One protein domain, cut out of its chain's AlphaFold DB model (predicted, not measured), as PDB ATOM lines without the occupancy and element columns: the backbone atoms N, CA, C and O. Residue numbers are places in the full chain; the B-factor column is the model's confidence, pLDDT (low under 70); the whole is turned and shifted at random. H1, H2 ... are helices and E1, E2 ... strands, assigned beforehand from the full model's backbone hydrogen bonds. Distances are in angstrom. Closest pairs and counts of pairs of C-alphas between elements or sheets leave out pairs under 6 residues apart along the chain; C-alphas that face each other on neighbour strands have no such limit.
ATOM      1  N   TYR A  93     104.362 102.231  97.431       90.44
ATOM      2  CA  TYR A  93     103.047 101.689  97.761       90.44
ATOM      3  C   TYR A  93     102.155 102.736  98.437       90.44
ATOM      4  O   TYR A  93     100.984 102.883  98.096       90.44
ATOM      5  N   SER A  94     102.711 103.478  99.394       93.69
ATOM      6  CA  SER A  94     101.990 104.525 100.114       93.69
ATOM      7  C   SER A  94     101.686 105.722  99.216       93.69
ATOM      8  O   SER A  94     100.654 106.354  99.396       93.69
ATOM      9  N   CYS A  95     102.550 106.013  98.240       95.19
ATOM     10  CA  CYS A  95     102.358 107.088  97.272       95.19
ATOM     11  C   CYS A  95     101.124 106.852  96.406       95.19
ATOM     12  O   CYS A  95     100.245 107.701  96.347       95.19
ATOM     13  N   LEU A  96     101.045 105.658  95.817       91.31
ATOM     14  CA  LEU A  96      99.956 105.236  94.934       91.31
ATOM     15  C   LEU A  96      98.613 105.097  95.672       91.31
ATOM     16  O   LEU A  96      97.553 105.026  95.057       91.31
ATOM     17  N   ALA A  97      98.648 104.999  97.004       89.06
ATOM     18  CA  ALA A  97      97.459 104.883  97.839       89.06
ATOM     19  C   ALA A  97      96.977 106.226  98.415       89.06
ATOM     20  O   ALA A  97      95.836 106.297  98.876       89.06
ATOM     21  N   GLU A  98      97.823 107.262  98.443       92.56
ATOM     22  CA  GLU A  98      97.526 108.535  99.103       92.56
ATOM     23  C   GLU A  98      96.914 109.541  98.109       92.56
ATOM     24  O   GLU A  98      97.595 110.001  97.190       92.56
ATOM     25  N   PRO A  99      95.643 109.948  98.289       90.75
ATOM     26  CA  PRO A  99      95.019 110.930  97.411       90.75
ATOM     27  C   PRO A  99      95.757 112.271  97.443       90.75
ATOM     28  O   PRO A  99      96.035 112.812  98.513       90.75
ATOM     29  N   GLY A 100      95.993 112.862  96.272       91.38
ATOM     30  CA  GLY A 100      96.733 114.124  96.170       91.38
ATOM     31  C   GLY A 100      98.241 113.956  95.970       91.38
ATOM     32  O   GLY A 100      98.945 114.966  95.889       91.38
ATOM     33  N   CYS A 101      98.717 112.715  95.872       94.75
ATOM     34  CA  CYS A 101     100.079 112.373  95.492       94.75
ATOM     35  C   CYS A 101     100.126 111.798  94.074       94.75
ATOM     36  O   CYS A 101      99.140 111.244  93.605       94.75
ATOM     37  N   HIS A 102     101.273 111.930  93.409       93.06
ATOM     38  CA  HIS A 102     101.568 111.194  92.184       93.06
ATOM     39  C   HIS A 102     102.953 110.552  92.260       93.06
ATOM     40  O   HIS A 102     103.904 111.127  92.816       93.06
ATOM     41  N   ALA A 103     103.097 109.370  91.668       95.75
ATOM     42  CA  ALA A 103     104.371 108.666  91.600       95.75
ATOM     43  C   ALA A 103     105.254 109.156  90.436       95.75
ATOM     44  O   ALA A 103     104.796 109.385  89.313       95.75
ATOM     45  N   ALA A 104     106.559 109.278  90.691       96.12
ATOM     46  CA  ALA A 104     107.562 109.566  89.672       96.12
ATOM     47  C   ALA A 104     108.558 108.408  89.537       96.12
ATOM     48  O   ALA A 104     109.095 107.912  90.532       96.12
ATOM     49  N   TYR A 105     108.848 108.013  88.299       95.75
ATOM     50  CA  TYR A 105     109.669 106.852  87.964       95.75
ATOM     51  C   TYR A 105     110.852 107.208  87.072       95.75
ATOM     52  O   TYR A 105     110.768 108.091  86.224       95.75
ATOM     53  N   ASN A 106     111.942 106.453  87.196       94.31
ATOM     54  CA  ASN A 106     113.078 106.513  86.288       94.31
ATOM     55  C   ASN A 106     112.815 105.602  85.087       94.31
ATOM     56  O   ASN A 106     112.920 104.380  85.198       94.31
ATOM     57  N   ALA A 107     112.522 106.203  83.936       91.31
ATOM     58  CA  ALA A 107     112.273 105.514  82.670       91.31
ATOM     59  C   ALA A 107     113.492 104.719  82.167       91.31
ATOM     60  O   ALA A 107     113.333 103.730  81.458       91.31
ATOM     61  N   ASN A 108     114.704 105.137  82.550       88.88
ATOM     62  CA  ASN A 108     115.974 104.530  82.142       88.88
ATOM     63  C   ASN A 108     116.567 103.601  83.210       88.88
ATOM     64  O   ASN A 108     117.772 103.329  83.196       88.88
ATOM     65  N   ALA A 109     115.764 103.137  84.169       80.94
ATOM     66  CA  ALA A 109     116.202 102.065  85.051       80.94
ATOM     67  C   ALA A 109     116.643 100.843  84.219       80.94
ATOM     68  O   ALA A 109     116.275 100.705  83.049       80.94
ATOM     69  N   ARG A 110     117.543 100.013  84.773       74.62
ATOM     70  CA  ARG A 110     118.194  98.945  83.996       74.62
ATOM     71  C   ARG A 110     117.141  98.106  83.265       74.62
ATOM     72  O   ARG A 110     116.095  97.807  83.831       74.62
ATOM     73  N   ALA A 111     117.432  97.735  82.018       65.44
ATOM     74  CA  ALA A 111     116.471  97.098  81.114       65.44
ATOM     75  C   ALA A 111     115.831  95.807  81.668       65.44
ATOM     76  O   ALA A 111     114.779  95.401  81.195       65.44
ATOM     77  N   ASP A 112     116.462  95.172  82.654       62.00
ATOM     78  CA  ASP A 112     116.003  93.975  83.357       62.00
ATOM     79  C   ASP A 112     115.065  94.249  84.549       62.00
ATOM     80  O   ASP A 112     114.424  93.315  85.017       62.00
ATOM     81  N   ALA A 113     114.961  95.489  85.036       69.12
ATOM     82  CA  ALA A 113     114.241  95.829  86.270       69.12
ATOM     83  C   ALA A 113     112.962  96.660  86.061       69.12
ATOM     84  O   ALA A 113     112.234  96.903  87.021       69.12
ATOM     85  N   GLY A 114     112.685  97.107  84.831       81.06
ATOM     86  CA  GLY A 114     111.590  98.042  84.567       81.06
ATOM     87  C   GLY A 114     111.835  99.433  85.181       81.06
ATOM     88  O   GLY A 114     112.925  99.698  85.691       81.06
ATOM     89  N   PRO A 115     110.857 100.353  85.097       87.06
ATOM     90  CA  PRO A 115     110.973 101.696  85.655       87.06
ATOM     91  C   PRO A 115     111.142 101.652  87.180       87.06
ATOM     92  O   PRO A 115     110.358 101.019  87.880       87.06
ATOM     93  N   ALA A 116     112.153 102.342  87.713       91.25
ATOM     94  CA  ALA A 116     112.415 102.364  89.155       91.25
ATOM     95  C   ALA A 116     111.731 103.563  89.817       91.25
ATOM     96  O   ALA A 116     111.909 104.692  89.354       91.25
ATOM     97  N   PHE A 117     111.004 103.343  90.912       94.00
ATOM     98  CA  PHE A 117     110.408 104.422  91.698       94.00
ATOM     99  C   PHE A 117     111.480 105.421  92.157       94.00
ATOM    100  O   PHE A 117     112.482 105.045  92.770       94.00
ATOM    101  N   MET A 118     111.283 106.699  91.833       94.00
ATOM    102  CA  MET A 118     112.198 107.779  92.205       94.00
ATOM    103  C   MET A 118     111.733 108.474  93.476       94.00
ATOM    104  O   MET A 118     112.526 108.678  94.394       94.00
ATOM    105  N   ALA A 119     110.471 108.897  93.494       95.38
ATOM    106  CA  ALA A 119     109.896 109.682  94.573       95.38
ATOM    107  C   ALA A 119     108.377 109.802  94.414       95.38
ATOM    108  O   ALA A 119     107.825 109.590  93.335       95.38
ATOM    109  N   CYS A 120     107.736 110.221  95.500       96.56
ATOM    110  CA  CYS A 120     106.337 110.607  95.531       96.56
ATOM    111  C   CYS A 120     106.217 112.131  95.604       96.56
ATOM    112  O   CYS A 120     106.843 112.763  96.467       96.56
ATOM    113  N   TRP A 121     105.460 112.740  94.696       95.62
ATOM    114  CA  TRP A 121     105.316 114.193  94.603       95.62
ATOM    115  C   TRP A 121     103.884 114.608  94.916       95.62
ATOM    116  O   TRP A 121     102.950 113.853  94.679       95.62
ATOM    117  N   ASP A 122     103.713 115.806  95.479       94.12
ATOM    118  CA  ASP A 122     102.372 116.372  95.624       94.12
ATOM    119  C   ASP A 122     101.805 116.698  94.233       94.12
ATOM    120  O   ASP A 122     102.547 116.993  93.293       94.12
ATOM    121  N   ILE A 123     100.487 116.712  94.101       91.31
ATOM    122  CA  ILE A 123      99.827 117.237  92.905       91.31
ATOM    123  C   ILE A 123      99.748 118.759  93.018       91.31
ATOM    124  O   ILE A 123      99.609 119.332  94.104       91.31
ATOM    125  N   ALA A 124      99.867 119.450  91.888       81.00
ATOM    126  CA  ALA A 124      99.716 120.897  91.870       81.00
ATOM    127  C   ALA A 124      98.309 121.335  92.365       81.00
ATOM    128  O   ALA A 124      97.330 120.627  92.146       81.00
ATOM    129  N   PRO A 125      98.179 122.500  93.037       68.69
ATOM    130  CA  PRO A 125      97.008 122.880  93.850       68.69
ATOM    131  C   PRO A 125      95.726 123.277  93.073       68.69
ATOM    132  O   PRO A 125      95.040 124.238  93.423       68.69
ATOM    133  N   LEU A 126      95.368 122.540  92.027       68.69
ATOM    134  CA  LEU A 126      94.146 122.702  91.238       68.69
ATOM    135  C   LEU A 126      93.187 121.524  91.453       68.69
ATOM    136  O   LEU A 126      93.577 120.537  92.073       68.69
ATOM    137  N   PRO A 127      91.913 121.610  91.004       73.81
ATOM    138  CA  PRO A 127      91.068 120.424  90.969       73.81
ATOM    139  C   PRO A 127      91.822 119.317  90.242       73.81
ATOM    140  O   PRO A 127      92.233 119.507  89.098       73.81
ATOM    141  N   VAL A 128      92.003 118.207  90.950       73.62
ATOM    142  CA  VAL A 128      92.663 117.011  90.444       73.62
ATOM    143  C   VAL A 128      92.018 116.643  89.115       73.62
ATOM    144  O   VAL A 128      90.798 116.451  89.033       73.62
ATOM    145  N   ALA A 129      92.823 116.655  88.058       77.00
ATOM    146  CA  ALA A 129      92.372 116.205  86.758       77.00
ATOM    147  C   ALA A 129      92.334 114.672  86.783       77.00
ATOM    148  O   ALA A 129      93.233 114.044  87.322       77.00
ATOM    149  N   GLN A 130      91.274 114.083  86.232       80.69
ATOM    150  CA  GLN A 130      91.142 112.633  86.064       80.69
ATOM    151  C   GLN A 130      91.047 112.318  84.575       80.69
ATOM    152  O   GLN A 130      90.480 113.116  83.814       80.69
ATOM    153  N   GLY A 131      91.560 111.166  84.139       83.62
ATOM    154  CA  GLY A 131      91.398 110.726  82.754       83.62
ATOM    155  C   GLY A 131      92.561 109.914  82.188       83.62
ATOM    156  O   GLY A 131      93.261 109.201  82.889       83.62
ATOM    157  N   TYR A 132      92.725 109.976  80.866       89.94
ATOM    158  CA  TYR A 132      93.784 109.241  80.176       89.94
ATOM    159  C   TYR A 132      95.141 109.924  80.379       89.94
ATOM    160  O   TYR A 132      95.293 111.094  80.040       89.94
ATOM    161  N   CYS A 133      96.126 109.166  80.863       94.94
ATOM    162  CA  CYS A 133      97.488 109.654  81.092       94.94
ATOM    163  C   CYS A 133      98.333 109.731  79.814       94.94
ATOM    164  O   CYS A 133      99.253 110.541  79.717       94.94
ATOM    165  N   GLU A 134      98.043 108.896  78.814       93.31
ATOM    166  CA  GLU A 134      98.841 108.843  77.590       93.31
ATOM    167  C   GLU A 134      98.780 110.163  76.805       93.31
ATOM    168  O   GLU A 134      97.710 110.684  76.488       93.31
ATOM    169  N   GLY A 135      99.955 110.685  76.441       92.00
ATOM    170  CA  GLY A 135     100.088 111.899  75.632       92.00
ATOM    171  C   GLY A 135      99.970 113.215  76.407       92.00
ATOM    172  O   GLY A 135     100.043 114.274  75.780       92.00
ATOM    173  N   LEU A 136      99.822 113.172  77.735       94.56
ATOM    174  CA  LEU A 136      99.937 114.364  78.573       94.56
ATOM    175  C   LEU A 136     101.390 114.862  78.603       94.56
ATOM    176  O   LEU A 136     102.334 114.072  78.692       94.56
ATOM    177  N   ASP A 137     101.563 116.183  78.539       95.25
ATOM    178  CA  ASP A 137     102.855 116.811  78.816       95.25
ATOM    179  C   ASP A 137     103.186 116.756  80.316       95.25
ATOM    180  O   ASP A 137     102.363 116.352  81.140       95.25
ATOM    181  N   ALA A 138     104.402 117.160  80.681       94.38
ATOM    182  CA  ALA A 138     104.874 117.090  82.058       94.38
ATOM    183  C   ALA A 138     103.973 117.860  83.039       94.38
ATOM    184  O   ALA A 138     103.691 117.386  84.140       94.38
ATOM    185  N   TYR A 139     103.508 119.048  82.640       92.31
ATOM    186  CA  TYR A 139     102.684 119.907  83.484       92.31
ATOM    187  C   TYR A 139     101.289 119.317  83.678       92.31
ATOM    188  O   TYR A 139     100.804 119.260  84.805       92.31
ATOM    189  N   SER A 140     100.662 118.853  82.597       92.94
ATOM    190  CA  SER A 140      99.377 118.167  82.666       92.94
ATOM    191  C   SER A 140      99.479 116.872  83.465       92.94
ATOM    192  O   SER A 140      98.628 116.647  84.311       92.94
ATOM    193  N   CYS A 141     100.530 116.070  83.281       95.12
ATOM    194  CA  CYS A 141     100.736 114.840  84.048       95.12
ATOM    195  C   CYS A 141     100.816 115.111  85.559       95.12
ATOM    196  O   CYS A 141     100.159 114.443  86.347       95.12
ATOM    197  N   ALA A 142     101.534 116.163  85.968       94.06
ATOM    198  CA  ALA A 142     101.685 116.541  87.374       94.06
ATOM    199  C   ALA A 142     100.395 117.064  88.053       94.06
ATOM    200  O   ALA A 142     100.415 117.356  89.251       94.06
ATOM    201  N   MET A 143      99.302 117.221  87.296       92.12
ATOM    202  CA  MET A 143      97.975 117.638  87.777       92.12
ATOM    203  C   MET A 143      97.006 116.462  87.991       92.12
ATOM    204  O   MET A 143      95.877 116.686  88.435       92.12
ATOM    205  N   HIS A 144      97.422 115.243  87.645       92.50
ATOM    206  CA  HIS A 144      96.634 114.019  87.770       92.50
ATOM    207  C   HIS A 144      97.047 113.220  89.012       92.50
ATOM    208  O   HIS A 144      98.231 113.171  89.338       92.50
ATOM    209  N   ASP A 145      96.072 112.607  89.692       90.75
ATOM    210  CA  ASP A 145      96.293 111.646  90.789       90.75
ATOM    211  C   ASP A 145      96.255 110.189  90.323       90.75
ATOM    212  O   ASP A 145      96.557 109.289  91.093       90.75
ATOM    213  N   ASP A 146      95.872 109.958  89.067       90.44
ATOM    214  CA  ASP A 146      95.770 108.648  88.427       90.44
ATOM    215  C   ASP A 146      96.912 108.378  87.428       90.44
ATOM    216  O   ASP A 146      96.940 107.337  86.758       90.44
ATOM    217  N   CYS A 147      97.879 109.300  87.335       95.00
ATOM    218  CA  CYS A 147      98.994 109.232  86.398       95.00
ATOM    219  C   CYS A 147     100.368 109.297  87.073       95.00
ATOM    220  O   CYS A 147     100.598 110.080  87.987       95.00
ATOM    221  N   ALA A 148     101.313 108.532  86.529       95.75
ATOM    222  CA  ALA A 148     102.716 108.547  86.909       95.75
ATOM    223  C   ALA A 148     103.569 109.300  85.880       95.75
ATOM    224  O   ALA A 148     103.442 109.106  84.662       95.75
ATOM    225  N   GLY A 149     104.503 110.112  86.376       96.25
ATOM    226  CA  GLY A 149     105.510 110.777  85.553       96.25
ATOM    227  C   GLY A 149     106.754 109.907  85.367       96.25
ATOM    228  O   GLY A 149     107.376 109.495  86.344       96.25
ATOM    229  N   TYR A 150     107.163 109.662  84.123       96.50
ATOM    230  CA  TYR A 150     108.366 108.889  83.808       96.50
ATOM    231  C   TYR A 150     109.486 109.819  83.348       96.50
ATOM    232  O   TYR A 150     109.329 110.575  82.390       96.50
ATOM    233  N   PHE A 151     110.631 109.747  84.019       96.69
ATOM    234  CA  PHE A 151     111.773 110.633  83.834       96.69
ATOM    235  C   PHE A 151     112.986 109.865  83.329       96.69
ATOM    236  O   PHE A 151     113.400 108.859  83.897       96.69
ATOM    237  N   GLU A 152     113.610 110.374  82.279       95.75
ATOM    238  CA  GLU A 152     114.932 109.938  81.860       95.75
ATOM    239  C   GLU A 152     115.970 110.624  82.741       95.75
ATOM    240  O   GLU A 152     116.153 111.842  82.696       95.75
ATOM    241  N   VAL A 153     116.642 109.830  83.568       93.19
ATOM    242  CA  VAL A 153     117.705 110.308  84.448       93.19
ATOM    243  C   VAL A 153     119.035 110.288  83.699       93.19
ATOM    244  O   VAL A 153     119.404 109.281  83.091       93.19
ATOM    245  N   GLU A 154     119.764 111.402  83.746       92.50
ATOM    246  CA  GLU A 154     121.138 111.493  83.259       92.50
ATOM    247  C   GLU A 154     122.102 111.257  84.428       92.50
ATOM    248  O   GLU A 154     122.021 111.923  85.465       92.50
ATOM    249  N   TYR A 155     123.009 110.294  84.256       89.38
ATOM    250  CA  TYR A 155     124.032 109.961  85.242       89.38
ATOM    251  C   TYR A 155     125.377 110.580  84.860       89.38
ATOM    252  O   TYR A 155     125.841 110.462  83.722       89.38
ATOM    253  N   GLY A 156     126.012 111.222  85.837       88.12
ATOM    254  CA  GLY A 156     127.391 111.675  85.750       88.12
ATOM    255  C   GLY A 156     128.394 110.510  85.764       88.12
ATOM    256  O   GLY A 156     128.034 109.361  86.016       88.12
ATOM    257  N   PRO A 157     129.689 110.785  85.522       88.31
ATOM    258  CA  PRO A 157     130.749 109.768  85.504       88.31
ATOM    259  C   PRO A 157     131.008 109.088  86.862       88.31
ATOM    260  O   PRO A 157     131.791 108.142  86.927       88.31
ATOM    261  N   ASP A 158     130.407 109.587  87.937       88.31
ATOM    262  CA  ASP A 158     130.464 109.066  89.303       88.31
ATOM    263  C   ASP A 158     129.145 108.404  89.748       88.31
ATOM    264  O   ASP A 158     128.931 108.228  90.946       88.31
ATOM    265  N   ASP A 159     128.263 108.069  88.800       81.56
ATOM    266  CA  ASP A 159     126.909 107.544  89.029       81.56
ATOM    267  C   ASP A 159     125.998 108.489  89.844       81.56
ATOM    268  O   ASP A 159     124.939 108.085  90.330       81.56
ATOM    269  N   SER A 160     126.364 109.770  89.978       85.00
ATOM    270  CA  SER A 160     125.478 110.786  90.551       85.00
ATOM    271  C   SER A 160     124.413 111.213  89.537       85.00
ATOM    272  O   SER A 160     124.677 111.302  88.337       85.00
ATOM    273  N   MET A 161     123.190 111.487  90.001       82.56
ATOM    274  CA  MET A 161     122.154 112.073  89.144       82.56
ATOM    275  C   MET A 161     122.544 113.514  88.797       82.56
ATOM    276  O   MET A 161     122.535 114.382  89.669       82.56
ATOM    277  N   SER A 162     122.877 113.775  87.530       87.06
ATOM    278  CA  SER A 162     123.187 115.126  87.042       87.06
ATOM    279  C   SER A 162     121.944 115.895  86.594       87.06
ATOM    280  O   SER A 162     121.987 117.119  86.482       87.06
ATOM    281  N   GLY A 163     120.839 115.188  86.359       89.88
ATOM    282  CA  GLY A 163     119.541 115.761  86.031       89.88
ATOM    283  C   GLY A 163     118.520 114.683  85.688       89.88
ATOM    284  O   GLY A 163     118.861 113.512  85.507       89.88
ATOM    285  N   SER A 164     117.266 115.092  85.576       94.44
ATOM    286  CA  SER A 164     116.188 114.290  85.006       94.44
ATOM    287  C   SER A 164     115.427 115.127  83.990       94.44
ATOM    288  O   SER A 164     115.338 116.346  84.130       94.44
ATOM    289  N   ARG A 165     114.897 114.473  82.959       96.50
ATOM    290  CA  ARG A 165     113.972 115.074  81.997       96.50
ATOM    291  C   ARG A 165     112.722 114.219  81.900       96.50
ATOM    292  O   ARG A 165     112.825 112.997  81.831       96.50
ATOM    293  N   PHE A 166     111.560 114.845  81.899       96.94
ATOM    294  CA  PHE A 166     110.299 114.169  81.663       96.94
ATOM    295  C   PHE A 166     110.337 113.490  80.289       96.94
ATOM    296  O   PHE A 166     110.738 114.100  79.296       96.94
ATOM    297  N   SER A 167     109.956 112.220  80.254       96.75
ATOM    298  CA  SER A 167     109.922 111.393  79.049       96.75
ATOM    299  C   SER A 167     108.482 111.213  78.585       96.75
ATOM    300  O   SER A 167     108.130 111.628  77.481       96.75
ATOM    301  N   PHE A 168     107.623 110.662  79.447       96.00
ATOM    302  CA  PHE A 168     106.205 110.473  79.155       96.00
ATOM    303  C   PHE A 168     105.363 110.383  80.433       96.00
ATOM    304  O   PHE A 168     105.877 110.150  81.527       96.00
ATOM    305  N   CYS A 169     104.052 110.558  80.270       96.88
ATOM    306  CA  CYS A 169     103.052 110.291  81.296       96.88
ATOM    307  C   CYS A 169     102.420 108.924  81.026       96.88
ATOM    308  O   CYS A 169     102.038 108.636  79.887       96.88
ATOM    309  N   GLY A 170     102.323 108.081  82.047       94.12
ATOM    310  CA  GLY A 170     101.652 106.784  81.963       94.12
ATOM    311  C   GLY A 170     100.638 106.637  83.084       94.12
ATOM    312  O   GLY A 170     100.680 107.394  84.050       94.12
ATOM    313  N   SER A 171      99.729 105.669  82.974       92.56
ATOM    314  CA  SER A 171      98.904 105.293  84.124       92.56
ATOM    315  C   SER A 171      99.814 104.900  85.281       92.56
ATOM    316  O   SER A 171     100.834 104.229  85.057       92.56
ATOM    317  N   GLU A 172      99.453 105.297  86.499       87.94
ATOM    318  CA  GLU A 172     100.113 104.752  87.680       87.94
ATOM    319  C   GLU A 172     100.041 103.224  87.615       87.94
ATOM    320  O   GLU A 172      98.970 102.639  87.433       87.94
TER     321      GLU A 172
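AT A GLANCE: This is residues 93 to 172 of the 409 residues of an uncharacterized protein of Deltaproteobacteria bacterium (UniProt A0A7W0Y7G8). Two strand hairpins, E1 with E2 and E3 with E4, lie side by side and make one strongly twisted, curled sheet, with a very short helix over each face: H1 on one, H2 on the other. The turn of the longer hairpin, E3 and E4, lies at one end of the long axis, and the long link through residues 123 to 137 loops round at the other end. The printed part has 80 residues, with two named helices and four named strands in the order H1, E1, E2, H2, E3, E4; the class is mixed, helices and strands. The sheet is mixed, in the order E2, E1, E3, E4, with E1 and E3 parallel and the other neighbours antiparallel. The whole is compact, with a radius of gyration of the C-alphas of 12.8 A, yet elongated, spanning 41 by 24 by 22 A.

IN THESE COORDINATES: H1 is residues 93 to 97, beginning at C-alpha 93 (103.047, 101.689, 97.761). E1, residues 101 to 106, is 17.0 A long, and E2, residues 116 to 122, is 18.4 A. H2 is residues 138 to 141. E3, residues 147 to 155, is 25.1 A long and starts at C-alpha 147 (98.994, 109.232, 86.398). E4, residues 161 to 171, is 24.7 A long, bends by 64 degrees at residue 168 and ends at C-alpha 171 (98.904, 105.293, 84.124).

HOW THE PARTS SIT: The inner strands E1 and E3 are parallel, at 36 degrees, with N 151 and O 105 2.8 A apart. E2, an edge strand, forms an antiparallel hairpin with E1 at 151 degrees; N 104 and O 119 are 2.9 A apart. E4, the other edge strand, forms an antiparallel hairpin with E3 at 154 degrees; N 148 and O 170 are 2.8 A apart. E2 and E4 are apart. H1 is on the sheet at a height of 8.6 A and only just over E1, on which 3 of its 5 C-alphas fall; its closest C-alphas to E1 are those of Cys 95 and Cys 101, 6.0 A apart. H2 is on the opposite face, over E3 at a height of 8.1 A; its closest C-alphas to E4 are those of Cys 141 and Cys 169, 5.8 A apart. In H1 the O i to N i+4 pair is within hydrogen-bond range; H2 is too short for such a pair.

THE WHOLE: The two C-alphas farthest apart, those of Pro 127 and Pro 157, are 41.4 A apart. The printed part has no cut. The link from E2 to H2 is long, with 15 residues. The mean pLDDT of the printed part is 89.4; residues 111 to 113 and 125 to 126 are under 70.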